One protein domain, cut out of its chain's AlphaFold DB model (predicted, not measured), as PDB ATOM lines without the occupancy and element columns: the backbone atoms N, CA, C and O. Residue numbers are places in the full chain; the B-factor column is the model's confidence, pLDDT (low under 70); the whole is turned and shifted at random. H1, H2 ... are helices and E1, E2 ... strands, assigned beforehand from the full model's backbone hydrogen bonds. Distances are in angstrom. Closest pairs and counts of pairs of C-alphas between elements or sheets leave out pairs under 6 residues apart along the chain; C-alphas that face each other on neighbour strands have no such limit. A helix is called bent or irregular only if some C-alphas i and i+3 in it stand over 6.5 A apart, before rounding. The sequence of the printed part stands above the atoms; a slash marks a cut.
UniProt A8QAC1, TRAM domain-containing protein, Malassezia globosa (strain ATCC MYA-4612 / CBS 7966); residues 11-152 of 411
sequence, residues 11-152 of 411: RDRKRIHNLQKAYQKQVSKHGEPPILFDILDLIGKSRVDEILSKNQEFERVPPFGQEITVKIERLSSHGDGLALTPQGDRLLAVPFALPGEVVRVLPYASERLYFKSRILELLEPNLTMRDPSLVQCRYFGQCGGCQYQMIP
ATOM      1  N   ARG A  11      10.882  35.802 -51.414       81.75
ATOM      2  CA  ARG A  11      11.547  34.900 -52.367       81.75
ATOM      3  C   ARG A  11      12.496  33.938 -51.652       81.75
ATOM      4  O   ARG A  11      12.488  32.750 -51.972       81.75
ATOM      5  N   ASP A  12      13.248  34.422 -50.666       84.94
ATOM      6  CA  ASP A  12      14.139  33.587 -49.858       84.94
ATOM      7  C   ASP A  12      13.367  32.587 -49.001       84.94
ATOM      8  O   ASP A  12      13.732  31.415 -48.985       84.94
ATOM      9  N   ARG A  13      12.247  32.995 -48.390       87.81
ATOM     10  CA  ARG A  13      11.375  32.074 -47.638       87.81
ATOM     11  C   ARG A  13      10.863  30.930 -48.513       87.81
ATOM     12  O   ARG A  13      10.958  29.772 -48.124       87.81
ATOM     13  N   LYS A  14      10.381  31.234 -49.728       91.50
ATOM     14  CA  LYS A  14       9.934  30.206 -50.687       91.50
ATOM     15  C   LYS A  14      11.076  29.262 -51.083       91.50
ATOM     16  O   LYS A  14      10.864  28.057 -51.176       91.50
ATOM     17  N   ARG A  15      12.282  29.796 -51.309       92.44
ATOM     18  CA  ARG A  15      13.475  28.985 -51.608       92.44
ATOM     19  C   ARG A  15      13.804  28.044 -50.449       92.44
ATOM     20  O   ARG A  15      13.963  26.854 -50.690       92.44
ATOM     21  N   ILE A  16      13.897  28.571 -49.228       92.31
ATOM     22  CA  ILE A  16      14.228  27.797 -48.022       92.31
ATOM     23  C   ILE A  16      13.203  26.682 -47.815       92.31
ATOM     24  O   ILE A  16      13.592  25.530 -47.673       92.31
ATOM     25  N   HIS A  17      11.910  26.989 -47.930       92.25
ATOM     26  CA  HIS A  17      10.851  25.984 -47.831       92.25
ATOM     27  C   HIS A  17      11.013  24.846 -48.856       92.25
ATOM     28  O   HIS A  17      10.911  23.668 -48.513       92.25
ATOM     29  N   ASN A  18      11.313  25.178 -50.116       93.56
ATOM     30  CA  ASN A  18      11.551  24.168 -51.149       93.56
ATOM     31  C   ASN A  18      12.785  23.306 -50.843       93.56
ATOM     32  O   ASN A  18      12.747  22.098 -51.073       93.56
ATOM     33  N   LEU A  19      13.859  23.908 -50.323       93.25
ATOM     34  CA  LEU A  19      15.078  23.193 -49.937       93.25
ATOM     35  C   LEU A  19      14.843  22.270 -48.738       93.25
ATOM     36  O   LEU A  19      15.273  21.123 -48.772       93.25
ATOM     37  N   GLN A  20      14.090  22.718 -47.734       93.12
ATOM     38  CA  GLN A  20      13.680  21.889 -46.599       93.12
ATOM     39  C   GLN A  20      12.868  20.675 -47.061       93.12
ATOM     40  O   GLN A  20      13.172  19.545 -46.683       93.12
ATOM     41  N   LYS A  21      11.883  20.883 -47.944       94.31
ATOM     42  CA  LYS A  21      11.084  19.792 -48.518       94.31
ATOM     43  C   LYS A  21      11.941  18.816 -49.332       94.31
ATOM     44  O   LYS A  21      11.752  17.605 -49.237       94.31
ATOM     45  N   ALA A  22      12.874  19.331 -50.134       92.94
ATOM     46  CA  ALA A  22      13.797  18.505 -50.908       92.94
ATOM     47  C   ALA A  22      14.714  17.676 -49.995       92.94
ATOM     48  O   ALA A  22      14.866  16.477 -50.218       92.94
ATOM     49  N   TYR A  23      15.242  18.288 -48.935       92.19
ATOM     50  CA  TYR A  23      16.078  17.621 -47.943       92.19
ATOM     51  C   TYR A  23      15.317  16.515 -47.202       92.19
ATOM     52  O   TYR A  23      15.793  15.388 -47.138       92.19
ATOM     53  N   GLN A  24      14.099  16.787 -46.725       92.62
ATOM     54  CA  GLN A  24      13.258  15.774 -46.074       92.62
ATOM     55  C   GLN A  24      12.970  14.586 -46.998       92.62
ATOM     56  O   GLN A  24      13.066  13.437 -46.575       92.62
ATOM     57  N   LYS A  25      12.669  14.852 -48.277       93.88
ATOM     58  CA  LYS A  25      12.459  13.806 -49.286       93.88
ATOM     59  C   LYS A  25      13.727  12.989 -49.553       93.88
ATOM     60  O   LYS A  25      13.638  11.791 -49.804       93.88
ATOM     61  N   GLN A  26      14.895  13.626 -49.545       91.94
ATOM     62  CA  GLN A  26      16.168  12.927 -49.684       91.94
ATOM     63  C   GLN A  26      16.411  12.013 -48.482       91.94
ATOM     64  O   GLN A  26      16.692  10.837 -48.681       91.94
ATOM     65  N   VAL A  27      16.254  12.530 -47.260       90.81
ATOM     66  CA  VAL A  27      16.490  11.767 -46.029       90.81
ATOM     67  C   VAL A  27      15.549  10.573 -45.919       90.81
ATOM     68  O   VAL A  27      16.000   9.477 -45.604       90.81
ATOM     69  N   SER A  28      14.266  10.736 -46.250       91.44
ATOM     70  CA  SER A  28      13.318   9.618 -46.205       91.44
ATOM     71  C   SER A  28      13.613   8.523 -47.231       91.44
ATOM     72  O   SER A  28      13.275   7.367 -46.995       91.44
ATOM     73  N   LYS A  29      14.231   8.869 -48.369       90.81
ATOM     74  CA  LYS A  29      14.513   7.922 -49.456       90.81
ATOM     75  C   LYS A  29      15.909   7.297 -49.378       90.81
ATOM     76  O   LYS A  29      16.079   6.150 -49.773       90.81
ATOM     77  N   HIS A  30      16.902   8.063 -48.942       87.00
ATOM     78  CA  HIS A  30      18.322   7.721 -49.056       87.00
ATOM     79  C   HIS A  30      19.093   7.849 -47.737       87.00
ATOM     80  O   HIS A  30      20.279   7.539 -47.707       87.00
ATOM     81  N   GLY A  31      18.448   8.297 -46.657       87.69
ATOM     82  CA  GLY A  31      19.118   8.590 -45.395       87.69
ATOM     83  C   GLY A  31      19.869   9.924 -45.397       87.69
ATOM     84  O   GLY A  31      19.714  10.775 -46.278       87.69
ATOM     85  N   GLU A  32      20.659  10.133 -44.350       87.56
ATOM     86  CA  GLU A  32      21.423  11.365 -44.150       87.56
ATOM     87  C   GLU A  32      22.525  11.529 -45.212       87.56
ATOM     88  O   GLU A  32      23.150  10.547 -45.614       87.56
ATOM     89  N   PRO A  33      22.787  12.759 -45.701       86.94
ATOM     90  CA  PRO A  33      23.834  12.974 -46.691       86.94
ATOM     91  C   PRO A  33      25.230  12.692 -46.104       86.94
ATOM     92  O   PRO A  33      25.487  13.094 -44.967       86.94
ATOM     93  N   PRO A  34      26.173  12.156 -46.906       85.81
ATOM     94  CA  PRO A  34      27.526  11.819 -46.452       85.81
ATOM     95  C   PRO A  34      28.306  12.948 -45.751       85.81
ATOM     96  O   PRO A  34      29.138  12.681 -44.887       85.81
ATOM     97  N   ILE A  35      28.025  14.208 -46.096       91.56
ATOM     98  CA  ILE A  35      28.693  15.397 -45.538       91.56
ATOM     99  C   ILE A  35      28.205  15.769 -44.124       91.56
ATOM    100  O   ILE A  35      28.754  16.673 -43.504       91.56
ATOM    101  N   LEU A  36      27.166  15.120 -43.583       92.50
ATOM    102  CA  LEU A  36      26.604  15.496 -42.280       92.50
ATOM    103  C   LEU A  36      27.639  15.415 -41.152       92.50
ATOM    104  O   LEU A  36      27.757  16.346 -40.361       92.50
ATOM    105  N   PHE A  37      28.412  14.333 -41.096       93.50
ATOM    106  CA  PHE A  37      29.452  14.184 -40.078       93.50
ATOM    107  C   PHE A  37      30.612  15.154 -40.311       93.50
ATOM    108  O   PHE A  37      31.161  15.679 -39.348       93.50
ATOM    109  N   ASP A  38      30.914  15.502 -41.570       95.44
ATOM    110  CA  ASP A  38      31.875  16.570 -41.856       95.44
ATOM    111  C   ASP A  38      31.457  17.903 -41.231       95.44
ATOM    112  O   ASP A  38      32.286  18.602 -40.648       95.44
ATOM    113  N   ILE A  39      30.167  18.229 -41.353       95.94
ATOM    114  CA  ILE A  39      29.542  19.425 -40.785       95.94
ATOM    115  C   ILE A  39      29.602  19.388 -39.257       95.94
ATOM    116  O   ILE A  39      30.011  20.371 -38.649       95.94
ATOM    117  N   LEU A  40      29.213  18.274 -38.635       95.69
ATOM    118  CA  LEU A  40      29.188  18.149 -37.175       95.69
ATOM    119  C   LEU A  40      30.582  18.273 -36.553       95.69
ATOM    120  O   LEU A  40      30.719  18.958 -35.543       95.69
ATOM    121  N   ASP A  41      31.593  17.664 -37.167       94.81
ATOM    122  CA  ASP A  41      32.981  17.722 -36.704       94.81
ATOM    123  C   ASP A  41      33.582  19.129 -36.830       94.81
ATOM    124  O   ASP A  41      34.230  19.609 -35.904       94.81
ATOM    125  N   LEU A  42      33.401  19.786 -37.986       96.06
ATOM    126  CA  LEU A  42      34.077  21.053 -38.295       96.06
ATOM    127  C   LEU A  42      33.336  22.275 -37.737       96.06
ATOM    128  O   LEU A  42      33.979  23.236 -37.327       96.06
ATOM    129  N   ILE A  43      31.998  22.266 -37.730       97.19
ATOM    130  CA  ILE A  43      31.187  23.353 -37.149       97.19
ATOM    131  C   ILE A  43      30.992  23.141 -35.640       97.19
ATOM    132  O   ILE A  43      30.911  24.103 -34.878       97.19
ATOM    133  N   GLY A  44      30.909  21.885 -35.198       96.81
ATOM    134  CA  GLY A  44      30.591  21.510 -33.824       96.81
ATOM    135  C   GLY A  44      29.089  21.327 -33.595       96.81
ATOM    136  O   GLY A  44      28.270  22.190 -33.922       96.81
ATOM    137  N   LYS A  45      28.712  20.208 -32.960       95.69
ATOM    138  CA  LYS A  45      27.307  19.830 -32.710       95.69
ATOM    139  C   LYS A  45      26.489  20.930 -32.024       95.69
ATOM    140  O   LYS A  45      25.422  21.277 -32.512       95.69
ATOM    141  N   SER A  46      27.012  21.535 -30.954       96.56
ATOM    142  CA  SER A  46      26.305  22.604 -30.227       96.56
ATOM    143  C   SER A  46      25.969  23.799 -31.121       96.56
ATOM    144  O   SER A  46      24.907  24.402 -30.978       96.56
ATOM    145  N   ARG A  47      26.871  24.154 -32.041       96.81
ATOM    146  CA  ARG A  47      26.675  25.272 -32.962       96.81
ATOM    147  C   ARG A  47      25.685  24.910 -34.067       96.81
ATOM    148  O   ARG A  47      24.840  25.728 -34.422       96.81
ATOM    149  N   VAL A  48      25.749  23.678 -34.570       97.19
ATOM    150  CA  VAL A  48      24.761  23.139 -35.513       97.19
ATOM    151  C   VAL A  48      23.359  23.144 -34.903       97.19
ATOM    152  O   VAL A  48      22.434  23.655 -35.533       97.19
ATOM    153  N   ASP A  49      23.204  22.658 -33.671       96.88
ATOM    154  CA  ASP A  49      21.921  22.631 -32.961       96.88
ATOM    155  C   ASP A  49      21.360  24.049 -32.761       96.88
ATOM    156  O   ASP A  49      20.171  24.290 -32.981       96.88
ATOM    157  N   GLU A  50      22.219  25.025 -32.444       96.94
ATOM    158  CA  GLU A  50      21.827  26.435 -32.355       96.94
ATOM    159  C   GLU A  50      21.284  26.967 -33.694       96.94
ATOM    160  O   GLU A  50      20.217  27.585 -33.723       96.94
ATOM    161  N   ILE A  51      21.973  26.711 -34.811       96.25
ATOM    162  CA  ILE A  51      21.547  27.150 -36.153       96.25
ATOM    163  C   ILE A  51      20.204  26.512 -36.533       96.25
ATOM    164  O   ILE A  51      19.321  27.193 -37.062       96.25
ATOM    165  N   LEU A  52      20.041  25.218 -36.241       95.38
ATOM    166  CA  LEU A  52      18.815  24.469 -36.519       95.38
ATOM    167  C   LEU A  52      17.641  24.964 -35.672       95.38
ATOM    168  O   LEU A  52      16.546  25.134 -36.203       95.38
ATOM    169  N   SER A  53      17.863  25.282 -34.392       95.88
ATOM    170  CA  SER A  53      16.820  25.827 -33.509       95.88
ATOM    171  C   SER A  53      16.230  27.147 -34.024       95.88
ATOM    172  O   SER A  53      15.063  27.456 -33.784       95.88
ATOM    173  N   LYS A  54      17.021  27.907 -34.791       94.38
ATOM    174  CA  LYS A  54      16.628  29.180 -35.404       94.38
ATOM    175  C   LYS A  54      16.123  29.031 -36.846       94.38
ATOM    176  O   LYS A  54      15.771  30.035 -37.455       94.38
ATOM    177  N   ASN A  55      16.058  27.809 -37.389       92.50
ATOM    178  CA  ASN A  55      15.714  27.512 -38.789       92.50
ATOM    179  C   ASN A  55      16.608  28.240 -39.815       92.50
ATOM    180  O   ASN A  55      16.142  28.678 -40.872       92.50
ATOM    181  N   GLN A  56      17.893  28.417 -39.493       94.06
ATOM    182  CA  GLN A  56      18.825  29.188 -40.322       94.06
ATOM    183  C   GLN A  56      19.669  28.313 -41.256       94.06
ATOM    184  O   GLN A  56      20.525  28.814 -41.984       94.06
ATOM    185  N   GLU A  57      19.446  27.002 -41.287       94.56
ATOM    186  CA  GLU A  57      20.330  26.029 -41.926       94.56
ATOM    187  C   GLU A  57      20.474  26.199 -43.445       94.56
ATOM    188  O   GLU A  57      21.458  25.744 -44.016       94.56
ATOM    189  N   PHE A  58      19.555  26.915 -44.098       94.88
ATOM    190  CA  PHE A  58      19.614  27.241 -45.530       94.88
ATOM    191  C   PHE A  58      19.843  28.733 -45.815       94.88
ATOM    192  O   PHE A  58      19.720  29.171 -46.965       94.88
ATOM    193  N   GLU A  59      20.096  29.550 -44.795       93.44
ATOM    194  CA  GLU A  59      20.268  30.991 -44.967       93.44
ATOM    195  C   GLU A  59      21.570  31.347 -45.689       93.44
ATOM    196  O   GLU A  59      22.609  30.705 -45.536       93.44
ATOM    197  N   ARG A  60      21.507  32.424 -46.477       94.00
ATOM    198  CA  ARG A  60      22.640  33.009 -47.206       94.00
ATOM    199  C   ARG A  60      23.331  34.060 -46.341       94.00
ATOM    200  O   ARG A  60      23.280  35.255 -46.636       94.00
ATOM    201  N   VAL A  61      23.914  33.601 -45.243       92.69
ATOM    202  CA  VAL A  61      24.719  34.425 -44.334       92.69
ATOM    203  C   VAL A  61      26.078  34.760 -44.965       92.69
ATOM    204  O   VAL A  61      26.529  34.015 -45.842       92.69
ATOM    205  N   PRO A  62      26.739  35.873 -44.586       92.81
ATOM    206  CA  PRO A  62      28.123  36.122 -44.991       92.81
ATOM    207  C   PRO A  62      29.004  34.892 -44.700       92.81
ATOM    208  O   PRO A  62      28.819  34.276 -43.654       92.81
ATOM    209  N   PRO A  63      29.923  34.506 -45.606       95.12
ATOM    210  CA  PRO A  63      30.382  35.236 -46.792       95.12
ATOM    211  C   PRO A  63      29.615  34.902 -48.093       95.12
ATOM    212  O   PRO A  63      30.174  35.024 -49.179       95.12
ATOM    213  N   PHE A  64      28.349  34.459 -48.049       96.19
ATOM    214  CA  PHE A  64      27.617  34.095 -49.273       96.19
ATOM    215  C   PHE A  64      27.616  35.219 -50.326       96.19
ATOM    216  O   PHE A  64      27.161  36.336 -50.063       96.19
ATOM    217  N   GLY A  65      28.066  34.895 -51.546       96.25
ATOM    218  CA  GLY A  65      28.174  35.843 -52.656       96.25
ATOM    219  C   GLY A  65      29.316  36.856 -52.530       96.25
ATOM    220  O   GLY A  65      29.349  37.802 -53.312       96.25
ATOM    221  N   GLN A  66      30.222  36.685 -51.566       96.94
ATOM    222  CA  GLN A  66      31.409  37.514 -51.367       96.94
ATOM    223  C   GLN A  66      32.668  36.661 -51.511       96.94
ATOM    224  O   GLN A  66      32.671  35.482 -51.153       96.94
ATOM    225  N   GLU A  67      33.729  37.253 -52.052       97.75
ATOM    226  CA  GLU A  67      35.027  36.589 -52.120       97.75
ATOM    227  C   GLU A  67      35.605  36.426 -50.721       97.75
ATOM    228  O   GLU A  67      35.511  37.323 -49.880       97.75
ATOM    229  N   ILE A  68      36.212  35.274 -50.478       98.00
ATOM    230  CA  ILE A  68      36.842  34.977 -49.204       98.00
ATOM    231  C   ILE A  68      38.076  34.109 -49.413       98.00
ATOM    232  O   ILE A  68      38.067  33.191 -50.232       98.00
ATOM    233  N   THR A  69      39.127  34.390 -48.648       98.56
ATOM    234  CA  THR A  69      40.308  33.532 -48.550       98.56
ATOM    235  C   THR A  69      40.151  32.576 -47.379       98.56
ATOM    236  O   THR A  69      39.885  33.009 -46.258       98.56
ATOM    237  N   VAL A  70      40.319  31.281 -47.634       98.19
ATOM    238  CA  VAL A  70      40.214  30.226 -46.623       98.19
ATOM    239  C   VAL A  70      41.330  29.207 -46.783       98.19
ATOM    240  O   VAL A  70      41.833  28.993 -47.887       98.19
ATOM    241  N   LYS A  71      41.685  28.553 -45.676       98.44
ATOM    242  CA  LYS A  71      42.511  27.351 -45.689       98.44
ATOM    243  C   LYS A  71      41.611  26.120 -45.776       98.44
ATOM    244  O   LYS A  71      40.611  26.041 -45.066       98.44
ATOM    245  N   ILE A  72      41.947  25.181 -46.651       98.56
ATOM    246  CA  ILE A  72      41.231  23.911 -46.777       98.56
ATOM    247  C   ILE A  72      41.687  22.963 -45.669       98.56
ATOM    248  O   ILE A  72      42.876  22.680 -45.530       98.56
ATOM    249  N   GLU A  73      40.731  22.443 -44.907       97.75
ATOM    250  CA  GLU A  73      40.971  21.552 -43.769       97.75
ATOM    251  C   GLU A  73      41.133  20.099 -44.219       97.75
ATOM    252  O   GLU A  73      42.091  19.418 -43.862       97.75
ATOM    253  N   ARG A  74      40.187  19.602 -45.025       96.12
ATOM    254  CA  ARG A  74      40.147  18.202 -45.473       96.12
ATOM    255  C   ARG A  74      39.313  18.027 -46.739       96.12
ATOM    256  O   ARG A  74      38.680  18.971 -47.196       96.12
ATOM    257  N   LEU A  75      39.290  16.810 -47.281       97.12
ATOM    258  CA  LEU A  75      38.389  16.425 -48.368       97.12
ATOM    259  C   LEU A  75      37.086  15.823 -47.825       97.12
ATOM    260  O   LEU A  75      37.085  15.086 -46.835       97.12
ATOM    261  N   SER A  76      35.980  16.109 -48.507       95.56
ATOM    262  CA  SER A  76      34.709  15.405 -48.336       95.56
ATOM    263  C   SER A  76      34.756  14.016 -48.986       95.56
ATOM    264  O   SER A  76      35.650  13.708 -49.776       95.56
ATOM    265  N   SER A  77      33.740  13.184 -48.735       92.94
ATOM    266  CA  SER A  77      33.602  11.874 -49.396       92.94
ATOM    267  C   SER A  77      33.477  11.948 -50.925       92.94
ATOM    268  O   SER A  77      33.688  10.948 -51.604       92.94
ATOM    269  N   HIS A  78      33.111  13.115 -51.464       91.38
ATOM    270  CA  HIS A  78      32.982  13.359 -52.902       91.38
ATOM    271  C   HIS A  78      34.247  13.979 -53.517       91.38
ATOM    272  O   HIS A  78      34.295  14.171 -54.730       91.38
ATOM    273  N   GLY A  79      35.264  14.282 -52.703       94.56
ATOM    274  CA  GLY A  79      36.518  14.880 -53.160       94.56
ATOM    275  C   GLY A  79      36.536  16.406 -53.206       94.56
ATOM    276  O   GLY A  79      37.481  16.977 -53.743       94.56
ATOM    277  N   ASP A  80      35.526  17.072 -52.641       96.50
ATOM    278  CA  ASP A  80      35.535  18.531 -52.485       96.50
ATOM    279  C   ASP A  80      36.389  18.929 -51.277       96.50
ATOM    280  O   ASP A  80      36.243  18.342 -50.202       96.50
ATOM    281  N   GLY A  81      37.216  19.965 -51.416       97.94
ATOM    282  CA  GLY A  81      37.892  20.591 -50.285       97.94
ATOM    283  C   GLY A  81      36.886  21.262 -49.353       97.94
ATOM    284  O   GLY A  81      35.976  21.958 -49.804       97.94
ATOM    285  N   LEU A  82      37.036  21.046 -48.052       98.44
ATOM    286  CA  LEU A  82      36.179  21.603 -47.013       98.44
ATOM    287  C   LEU A  82      36.934  22.659 -46.215       98.44
ATOM    288  O   LEU A  82      38.039  22.409 -45.739       98.44
ATOM    289  N   ALA A  83      36.308  23.816 -46.031       98.38
ATOM    290  CA  ALA A  83      36.789  24.872 -45.145       98.38
ATOM    291  C   ALA A  83      35.645  25.408 -44.284       98.38
ATOM    292  O   ALA A  83      34.496  25.445 -44.725       98.38
ATOM    293  N   LEU A  84      35.947  25.840 -43.065       97.69
ATOM    294  CA  LEU A  84      34.979  26.496 -42.188       97.69
ATOM    295  C   LEU A  84      34.845  27.981 -42.571       97.69
ATOM    296  O   LEU A  84      35.833  28.632 -42.913       97.69
ATOM    297  N   THR A  85      33.634  28.543 -42.522       96.69
ATOM    298  CA  THR A  85      33.469  30.002 -42.632       96.69
ATOM    299  C   THR A  85      34.124  30.708 -41.436       96.69
ATOM    300  O   THR A  85      34.160  30.142 -40.346       96.69
ATOM    301  N   PRO A  86      34.581  31.968 -41.560       94.25
ATOM    302  CA  PRO A  86      35.151  32.714 -40.431       94.25
ATOM    303  C   PRO A  86      34.209  32.832 -39.231       94.25
ATOM    304  O   PRO A  86      34.650  32.962 -38.096       94.25
ATOM    305  N   GLN A  87      32.899  32.806 -39.484       92.81
ATOM    306  CA  GLN A  87      31.854  32.847 -38.464       92.81
ATOM    307  C   GLN A  87      31.651  31.496 -37.757       92.81
ATOM    308  O   GLN A  87      30.873  31.428 -36.804       92.81
ATOM    309  N   GLY A  88      32.297  30.426 -38.228       94.50
ATOM    310  CA  GLY A  88      32.184  29.089 -37.660       94.50
ATOM    311  C   GLY A  88      30.775  28.511 -37.760       94.50
ATOM    312  O   GLY A  88      30.331  27.828 -36.848       94.50
ATOM    313  N   ASP A  89      30.017  28.857 -38.802       94.62
ATOM    314  CA  ASP A  89      28.587  28.540 -38.885       94.62
ATOM    315  C   ASP A  89      28.176  27.807 -40.163       94.62
ATOM    316  O   ASP A  89      27.079  27.248 -40.219       94.62
ATOM    317  N   ARG A  90      29.022  27.786 -41.193       96.75
ATOM    318  CA  ARG A  90      28.815  27.036 -42.434       96.75
ATOM    319  C   ARG A  90      30.134  26.420 -42.876       96.75
ATOM    320  O   ARG A  90      31.203  26.947 -42.583       96.75
ATOM    321  N   LEU A  91      30.053  25.340 -43.645       98.00
ATOM    322  CA  LEU A  91      31.194  24.881 -44.439       98.00
ATOM    323  C   LEU A  91      31.185  25.501 -45.835       98.00
ATOM    324  O   LEU A  91      30.136  25.842 -46.381       98.00
ATOM    325  N   LEU A  92      32.358  25.594 -46.440       98.31
ATOM    326  CA  LEU A  92      32.563  25.831 -47.859       98.31
ATOM    327  C   LEU A  92      32.993  24.503 -48.482       98.31
ATOM    328  O   LEU A  92      34.018  23.955 -48.092       98.31
ATOM    329  N   ALA A  93      32.208  23.991 -49.430       97.81
ATOM    330  CA  ALA A  93      32.592  22.871 -50.282       97.81
ATOM    331  C   ALA A  93      33.189  23.429 -51.578       97.81
ATOM    332  O   ALA A  93      32.509  24.153 -52.312       97.81
ATOM    333  N   VAL A  94      34.465  23.134 -51.817       97.38
ATOM    334  CA  VAL A  94      35.302  23.741 -52.851       97.38
ATOM    335  C   VAL A  94      35.873  22.635 -53.752       97.38
ATOM    336  O   VAL A  94      36.879  22.012 -53.399       97.38
ATOM    337  N   PRO A  95      35.261  22.361 -54.918       96.56
ATOM    338  CA  PRO A  95      35.786  21.378 -55.858       96.56
ATOM    339  C   PRO A  95      37.226  21.702 -56.269       96.56
ATOM    340  O   PRO A  95      37.574  22.868 -56.460       96.56
ATOM    341  N   PHE A  96      38.045  20.660 -56.436       97.00
ATOM    342  CA  PHE A  96      39.457  20.722 -56.854       97.00
ATOM    343  C   PHE A  96      40.437  21.391 -55.874       97.00
ATOM    344  O   PHE A  96      41.627  21.476 -56.194       97.00
ATOM    345  N   ALA A  97      39.978  21.844 -54.706       97.56
ATOM    346  CA  ALA A  97      40.845  22.327 -53.634       97.56
ATOM    347  C   ALA A  97      41.305  21.154 -52.757       97.56
ATOM    348  O   ALA A  97      40.536  20.222 -52.516       97.56
ATOM    349  N   LEU A  98      42.548  21.195 -52.286       98.06
ATOM    350  CA  LEU A  98      43.175  20.110 -51.532       98.06
ATOM    351  C   LEU A  98      43.485  20.527 -50.089       98.06
ATOM    352  O   LEU A  98      43.682  21.713 -49.830       98.06
ATOM    353  N   PRO A  99      43.552  19.579 -49.136       98.06
ATOM    354  CA  PRO A  99      43.879  19.870 -47.744       98.06
ATOM    355  C   PRO A  99      45.198  20.631 -47.603       98.06
ATOM    356  O   PRO A  99      46.178  20.329 -48.284       98.06
ATOM    357  N   GLY A 100      45.223  21.606 -46.698       98.00
ATOM    358  CA  GLY A 100      46.378  22.459 -46.433       98.00
ATOM    359  C   GLY A 100      46.512  23.668 -47.360       98.00
ATOM    360  O   GLY A 100      47.268  24.573 -47.021       98.00
ATOM    361  N   GLU A 101      45.774  23.724 -48.471       98.56
ATOM    362  CA  GLU A 101      45.842  24.843 -49.414       98.56
ATOM    363  C   GLU A 101      45.172  26.103 -48.885       98.56
ATOM    364  O   GLU A 101      44.131  26.030 -48.230       98.56
ATOM    365  N   VAL A 102      45.718  27.262 -49.252       98.62
ATOM    366  CA  VAL A 102      45.045  28.553 -49.084       98.62
ATOM    367  C   VAL A 102      44.489  28.987 -50.434       98.62
ATOM    368  O   VAL A 102      45.223  29.156 -51.409       98.62
ATOM    369  N   VAL A 103      43.171  29.161 -50.499       98.38
ATOM    370  CA  VAL A 103      42.442  29.481 -51.730       98.38
ATOM    371  C   VAL A 103      41.538  30.685 -51.528       98.38
ATOM    372  O   VAL A 103      40.886  30.831 -50.492       98.38
ATOM    373  N   ARG A 104      41.447  31.530 -52.556       98.62
ATOM    374  CA  ARG A 104      40.397  32.540 -52.668       98.62
ATOM    375  C   ARG A 104      39.211  31.928 -53.397       98.62
ATOM    376  O   ARG A 104      39.355  31.437 -54.517       98.62
ATOM    377  N   VAL A 105      38.040  31.947 -52.772       98.25
ATOM    378  CA  VAL A 105      36.830  31.274 -53.264       98.25
ATOM    379  C   VAL A 105      35.627  32.210 -53.289       98.25
ATOM    380  O   VAL A 105      35.575  33.207 -52.570       98.25
ATOM    381  N   LEU A 106      34.628  31.855 -54.101       97.81
ATOM    382  CA  LEU A 106      33.324  32.515 -54.142       97.81
ATOM    383  C   LEU A 106      32.201  31.507 -53.851       97.81
ATOM    384  O   LEU A 106      31.936  30.643 -54.699       97.81
ATOM    385  N   PRO A 107      31.496  31.624 -52.714       97.75
ATOM    386  CA  PRO A 107      30.296  30.844 -52.440       97.75
ATOM    387  C   PRO A 107      29.150  31.282 -53.360       97.75
ATOM    388  O   PRO A 107      28.761  32.451 -53.363       97.75
ATOM    389  N   TYR A 108      28.593  30.348 -54.135       95.12
ATOM    390  CA  TYR A 108      27.604  30.651 -55.182       95.12
ATOM    391  C   TYR A 108      26.260  29.933 -54.994       95.12
ATOM    392  O   TYR A 108      25.233  30.409 -55.486       95.12
ATOM    393  N   ALA A 109      26.225  28.818 -54.258       93.81
ATOM    394  CA  ALA A 109      24.987  28.125 -53.907       93.81
ATOM    395  C   ALA A 109      24.956  27.778 -52.418       93.81
ATOM    396  O   ALA A 109      25.982  27.493 -51.814       93.81
ATOM    397  N   SER A 110      23.761  27.843 -51.831       94.12
ATOM    398  CA  SER A 110      23.538  27.555 -50.418       94.12
ATOM    399  C   SER A 110      22.722  26.282 -50.283       94.12
ATOM    400  O   SER A 110      21.617  26.197 -50.823       94.12
ATOM    401  N   GLU A 111      23.310  25.336 -49.564       94.19
ATOM    402  CA  GLU A 111      22.766  24.035 -49.195       94.19
ATOM    403  C   GLU A 111      22.586  23.999 -47.664       94.19
ATOM    404  O   GLU A 111      22.814  25.003 -46.981       94.19
ATOM    405  N   ARG A 112      22.149  22.865 -47.101       95.12
ATOM    406  CA  ARG A 112      21.930  22.741 -45.651       95.12
ATOM    407  C   ARG A 112      23.261  22.796 -44.895       95.12
ATOM    408  O   ARG A 112      23.997  21.818 -44.918       95.12
ATOM    409  N   LEU A 113      23.521  23.887 -44.177       96.94
ATOM    410  CA  LEU A 113      24.709  24.140 -43.340       96.94
ATOM    411  C   LEU A 113      26.041  24.278 -44.102       96.94
ATOM    412  O   LEU A 113      27.095  24.385 -43.479       96.94
ATOM    413  N   TYR A 114      26.023  24.347 -45.433       97.31
ATOM    414  CA  TYR A 114      27.228  24.606 -46.222       97.31
ATOM    415  C   TYR A 114      26.925  25.362 -47.517       97.31
ATOM    416  O   TYR A 114      25.783  25.426 -47.986       97.31
ATOM    417  N   PHE A 115      27.965  25.939 -48.110       97.56
ATOM    418  CA  PHE A 115      27.914  26.603 -49.402       97.56
ATOM    419  C   PHE A 115      28.757  25.855 -50.429       97.56
ATOM    420  O   PHE A 115      29.920  25.539 -50.177       97.56
ATOM    421  N   LYS A 116      28.200  25.644 -51.625       96.88
ATOM    422  CA  LYS A 116      29.016  25.291 -52.789       96.88
ATOM    423  C   LYS A 116      29.773  26.534 -53.222       96.88
ATOM    424  O   LYS A 116      29.177  27.606 -53.390       96.88
ATOM    425  N   SER A 117      31.074  26.376 -53.382       97.44
ATOM    426  CA  SER A 117      32.005  27.463 -53.639       97.44
ATOM    427  C   SER A 117      32.916  27.093 -54.795       97.44
ATOM    428  O   SER A 117      33.208  25.923 -55.010       97.44
ATOM    429  N   ARG A 118      33.352  28.088 -55.563       95.94
ATOM    430  CA  ARG A 118      34.317  27.895 -56.650       95.94
ATOM    431  C   ARG A 118      35.628  28.579 -56.314       95.94
ATOM    432  O   ARG A 118      35.601  29.660 -55.726       95.94
ATOM    433  N   ILE A 119      36.740  27.977 -56.718       96.81
ATOM    434  CA  ILE A 119      38.058  28.605 -56.638       96.81
ATOM    435  C   ILE A 119      38.093  29.779 -57.620       96.81
ATOM    436  O   ILE A 119      37.703  29.640 -58.779       96.81
ATOM    437  N   LEU A 120      38.525  30.939 -57.133       96.88
ATOM    438  CA  LEU A 120      38.896  32.091 -57.951       96.88
ATOM    439  C   LEU A 120      40.407  32.117 -58.173       96.88
ATOM    440  O   LEU A 120      40.859  32.385 -59.278       96.88
ATOM    441  N   GLU A 121      41.173  31.812 -57.124       97.81
ATOM    442  CA  GLU A 121      42.631  31.787 -57.159       97.81
ATOM    443  C   GLU A 121      43.182  30.806 -56.117       97.81
ATOM    444  O   GLU A 121      42.659  30.706 -55.004       97.81
ATOM    445  N   LEU A 122      44.246  30.094 -56.484       97.50
ATOM    446  CA  LEU A 122      45.040  29.271 -55.577       97.50
ATOM    447  C   LEU A 122      46.226  30.106 -55.089       97.50
ATOM    448  O   LEU A 122      47.101  30.432 -55.885       97.50
ATOM    449  N   LEU A 123      46.223  30.473 -53.807       98.38
ATOM    450  CA  LEU A 123      47.215  31.381 -53.220       98.38
ATOM    451  C   LEU A 123      48.428  30.610 -52.693       98.38
ATOM    452  O   LEU A 123      49.562  30.953 -53.007       98.38
ATOM    453  N   GLU A 124      48.183  29.542 -51.931       98.31
ATOM    454  CA  GLU A 124      49.229  28.668 -51.392       98.31
ATOM    455  C   GLU A 124      48.899  27.206 -51.739       98.31
ATOM    456  O   GLU A 124      47.998  26.621 -51.127       98.31
ATOM    457  N   PRO A 125      49.567  26.608 -52.745       97.56
ATOM    458  CA  PRO A 125      49.344  25.218 -53.129       97.56
ATOM    459  C   PRO A 125      49.987  24.233 -52.145       97.56
ATOM    460  O   PRO A 125      51.087  24.460 -51.642       97.56
ATOM    461  N   ASN A 126      49.358  23.073 -51.948       96.75
ATOM    462  CA  ASN A 126      49.958  21.968 -51.205       96.75
ATOM    463  C   ASN A 126      50.834  21.142 -52.154       96.75
ATOM    464  O   ASN A 126      50.364  20.177 -52.750       96.75
ATOM    465  N   LEU A 127      52.116  21.491 -52.266       95.38
ATOM    466  CA  LEU A 127      53.057  20.848 -53.196       95.38
ATOM    467  C   LEU A 127      53.369  19.373 -52.877       95.38
ATOM    468  O   LEU A 127      53.979  18.693 -53.694       95.38
ATOM    469  N   THR A 128      52.960  18.857 -51.711       94.62
ATOM    470  CA  THR A 128      53.118  17.425 -51.378       94.62
ATOM    471  C   THR A 128      52.008  16.553 -51.966       94.62
ATOM    472  O   THR A 128      52.198  15.353 -52.165       94.62
ATOM    473  N   MET A 129      50.846  17.151 -52.242       96.25
ATOM    474  CA  MET A 129      49.660  16.461 -52.751       96.25
ATOM    475  C   MET A 129      49.277  16.927 -54.155       96.25
ATOM    476  O   MET A 129      48.775  16.126 -54.937       96.25
ATOM    477  N   ARG A 130      49.496  18.204 -54.481       97.75
ATOM    478  CA  ARG A 130      49.212  18.783 -55.791       97.75
ATOM    479  C   ARG A 130      50.434  18.689 -56.694       97.75
ATOM    480  O   ARG A 130      51.420  19.385 -56.478       97.75
ATOM    481  N   ASP A 131      50.280  17.955 -57.783       97.62
ATOM    482  CA  ASP A 131      51.203  17.914 -58.907       97.62
ATOM    483  C   ASP A 131      50.434  18.161 -60.222       97.62
ATOM    484  O   ASP A 131      49.768  17.263 -60.748       97.62
ATOM    485  N   PRO A 132      50.482  19.392 -60.767       95.88
ATOM    486  CA  PRO A 132      49.823  19.722 -62.028       95.88
ATOM    487  C   PRO A 132      50.363  18.949 -63.237       95.88
ATOM    488  O   PRO A 132      49.644  18.837 -64.226       95.88
ATOM    489  N   SER A 133      51.588  18.412 -63.180       96.81
ATOM    490  CA  SER A 133      52.185  17.672 -64.303       96.81
ATOM    491  C   SER A 133      51.500  16.323 -64.562       96.81
ATOM    492  O   SER A 133      51.588  15.786 -65.663       96.81
ATOM    493  N   LEU A 134      50.755  15.808 -63.577       97.12
ATOM    494  CA  LEU A 134      49.963  14.579 -63.686       97.12
ATOM    495  C   LEU A 134      48.649  14.767 -64.459       97.12
ATOM    496  O   LEU A 134      48.001  13.786 -64.833       97.12
ATOM    497  N   VAL A 135      48.222  16.014 -64.681       97.56
ATOM    498  CA  VAL A 135      46.951  16.321 -65.339       97.56
ATOM    499  C   VAL A 135      47.062  16.060 -66.839       97.56
ATOM    500  O   VAL A 135      47.754  16.772 -67.557       97.56
ATOM    501  N   GLN A 136      46.318  15.066 -67.325       96.44
ATOM    502  CA  GLN A 136      46.311  14.673 -68.742       96.44
ATOM    503  C   GLN A 136      45.103  15.226 -69.511       96.44
ATOM    504  O   GLN A 136      45.059  15.184 -70.736       96.44
ATOM    505  N   CYS A 137      44.094  15.752 -68.810       97.50
ATOM    506  CA  CYS A 137      42.882  16.292 -69.419       97.50
ATOM    507  C   CYS A 137      42.878  17.824 -69.404       97.50
ATOM    508  O   CYS A 137      42.818  18.436 -68.339       97.50
ATOM    509  N   ARG A 138      42.808  18.452 -70.587       96.62
ATOM    510  CA  ARG A 138      42.716  19.921 -70.725       96.62
ATOM    511  C   ARG A 138      41.470  20.548 -70.083       96.62
ATOM    512  O   ARG A 138      41.443  21.752 -69.859       96.62
ATOM    513  N   TYR A 139      40.435  19.752 -69.803       97.12
ATOM    514  CA  TYR A 139      39.194  20.205 -69.155       97.12
ATOM    515  C   TYR A 139      39.171  19.940 -67.644       97.12
ATOM    516  O   TYR A 139      38.167  20.226 -66.981       97.12
ATOM    517  N   PHE A 140      40.235  19.347 -67.091       96.94
ATOM    518  CA  PHE A 140      40.352  19.112 -65.657       96.94
ATOM    519  C   PHE A 140      40.280  20.437 -64.880       96.94
ATOM    520  O   PHE A 140      40.723  21.478 -65.357       96.94
ATOM    521  N   GLY A 141      39.661  20.419 -63.697       94.00
ATOM    522  CA  GLY A 141      39.364  21.634 -62.928       94.00
ATOM    523  C   GLY A 141      38.084  22.363 -63.359       94.00
ATOM    524  O   GLY A 141      37.654  23.303 -62.694       94.00
ATOM    525  N   GLN A 142      37.439  21.925 -64.445       94.81
ATOM    526  CA  GLN A 142      36.153  22.458 -64.900       94.81
ATOM    527  C   GLN A 142      35.118  21.354 -65.118       94.81
ATOM    528  O   GLN A 142      34.000  21.471 -64.625       94.81
ATOM    529  N   CYS A 143      35.477  20.283 -65.829       96.31
ATOM    530  CA  CYS A 143      34.609  19.126 -66.053       96.31
ATOM    531  C   CYS A 143      34.368  18.357 -64.744       96.31
ATOM    532  O   CYS A 143      35.308  18.077 -64.002       96.31
ATOM    533  N   GLY A 144      33.121  17.962 -64.473       92.75
ATOM    534  CA  GLY A 144      32.742  17.184 -63.285       92.75
ATOM    535  C   GLY A 144      33.126  15.699 -63.324       92.75
ATOM    536  O   GLY A 144      32.808  14.967 -62.390       92.75
ATOM    537  N   GLY A 145      33.780  15.230 -64.391       93.75
ATOM    538  CA  GLY A 145      34.064  13.808 -64.604       93.75
ATOM    539  C   GLY A 145      35.262  13.243 -63.833       93.75
ATOM    540  O   GLY A 145      35.294  12.044 -63.577       93.75
ATOM    541  N   CYS A 146      36.256  14.063 -63.476       95.69
ATOM    542  CA  CYS A 146      37.475  13.629 -62.780       95.69
ATOM    543  C   CYS A 146      37.825  14.616 -61.666       95.69
ATOM    544  O   CYS A 146      37.907  15.810 -61.934       95.69
ATOM    545  N   GLN A 147      38.096  14.128 -60.454       95.00
ATOM    546  CA  GLN A 147      38.349  14.970 -59.275       95.00
ATOM    547  C   GLN A 147      39.835  15.060 -58.894       95.00
ATOM    548  O   GLN A 147      40.254  16.065 -58.329       95.00
ATOM    549  N   TYR A 148      40.637  14.037 -59.215       96.75
ATOM    550  CA  TYR A 148      41.948  13.825 -58.580       96.75
ATOM    551  C   TYR A 148      43.149  13.770 -59.537       96.75
ATOM    552  O   TYR A 148      44.201  13.289 -59.133       96.75
ATOM    553  N   GLN A 149      43.041  14.224 -60.795       97.31
ATOM    554  CA  GLN A 149      44.157  14.071 -61.752       97.31
ATOM    555  C   GLN A 149      45.455  14.750 -61.296       97.31
ATOM    556  O   GLN A 149      46.528  14.288 -61.650       97.31
ATOM    557  N   MET A 150      45.359  15.803 -60.483       97.25
ATOM    558  CA  MET A 150      46.507  16.506 -59.906       97.25
ATOM    559  C   MET A 150      47.088  15.844 -58.648       97.25
ATOM    560  O   MET A 150      47.963  16.432 -58.026       97.25
ATOM    561  N   ILE A 151      46.573  14.689 -58.216       98.00
ATOM    562  CA  ILE A 151      47.016  13.988 -57.004       98.00
ATOM    563  C   ILE A 151      47.797  12.732 -57.410       98.00
ATOM    564  O   ILE A 151      47.265  11.936 -58.194       98.00
ATOM    565  N   PRO A 152      48.996  12.474 -56.849       97.81
ATOM    566  CA  PRO A 152      49.714  11.221 -57.056       97.81
ATOM    567  C   PRO A 152      48.830  10.001 -56.787       97.81
ATOM    568  O   PRO A 152      48.117   9.943 -55.784       97.81
TER     569      PRO A 152
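What this domain is: This is residues 11 to 152 of the 411 residues of the protein "TRAM domain-containing protein" of Malassezia globosa (strain ATCC MYA-4612 / CBS 7966) (UniProt A8QAC1). One curled sheet of five strands, folded back on itself like part of a barrel, makes the middle of the domain; the helices H1, H2 and H3 gather toward one end of it, and a long tail without named elements, residues 125 to 152, makes the other end. H1 only grazes the sheet, and its residues 25 to 30 stick out. The printed part has 142 residues with three named helices followed by five named strands, and the sheet is mixed, in the order E1 E4 E5 E3 E2. The class is mixed, helices and strands, with 70 of the 142 residues, under half, in named elements. The whole is compact, with a radius of gyration of the C-alphas of 15.8 A and spans of 47 by 32 by 29 A.

How they stand to each other: H1, residues 11 to 30, only grazes the sheet with its residues 16 to 23. H2, residues 36 to 43, is apart from H1 and also only grazes the sheet. H3, residues 45 to 53, is not on the sheet; it is close to H2 but not clearly touching, about perpendicular at 75 degrees, with the closest C-alphas, Leu 40 and Val 48, 6.9 A apart. In these three helices every O i to N i+4 pair is within hydrogen-bond range. Edge strand E1, residues 68 to 71, is antiparallel to E4, residues 102 to 111, with N 70 and O 103 at 2.9 A. Edge strand E2, residues 81 to 84, forms a hairpin with E3, residues 91 to 94, with N 92 and O 83 at 2.7 A. The closest C-alphas of H2 and E3, Ile 39 and Leu 91, are 6.8 A apart. E4 and E5, residues 114 to 124, form another hairpin, with N 104 and O 121 at 2.9 A. E5 is parallel to E3, with N 115 and O 91 at 2.8 A. It is a folded sheet, one sheet bent back into two leaves: E1 and E4 face E3 and E2, with E5 as the hinge. E4 bends by 76 degrees at residue 108 and E5 by 83 degrees at residue 121.

Where its parts are: H1 begins at C-alpha 11, (11.547, 34.900, -52.367), and is 28.2 A long. H2 measures 10.4 A and H3 12.1 A. E1 measures 10.1 A, E2 10.4 A and E3 9.4 A. E4 is 22.7 A long; E5 is 23.0 A and ends at C-alpha 124, (49.229, 28.668, -51.392).

The domain as a whole: The C-alphas farthest apart, Ser 53 and Ser 133, are 47.6 A apart. The link from H3 to E1, 14 residues, is long. The printed part has no cut, and no printed residue has a pLDDT under 70.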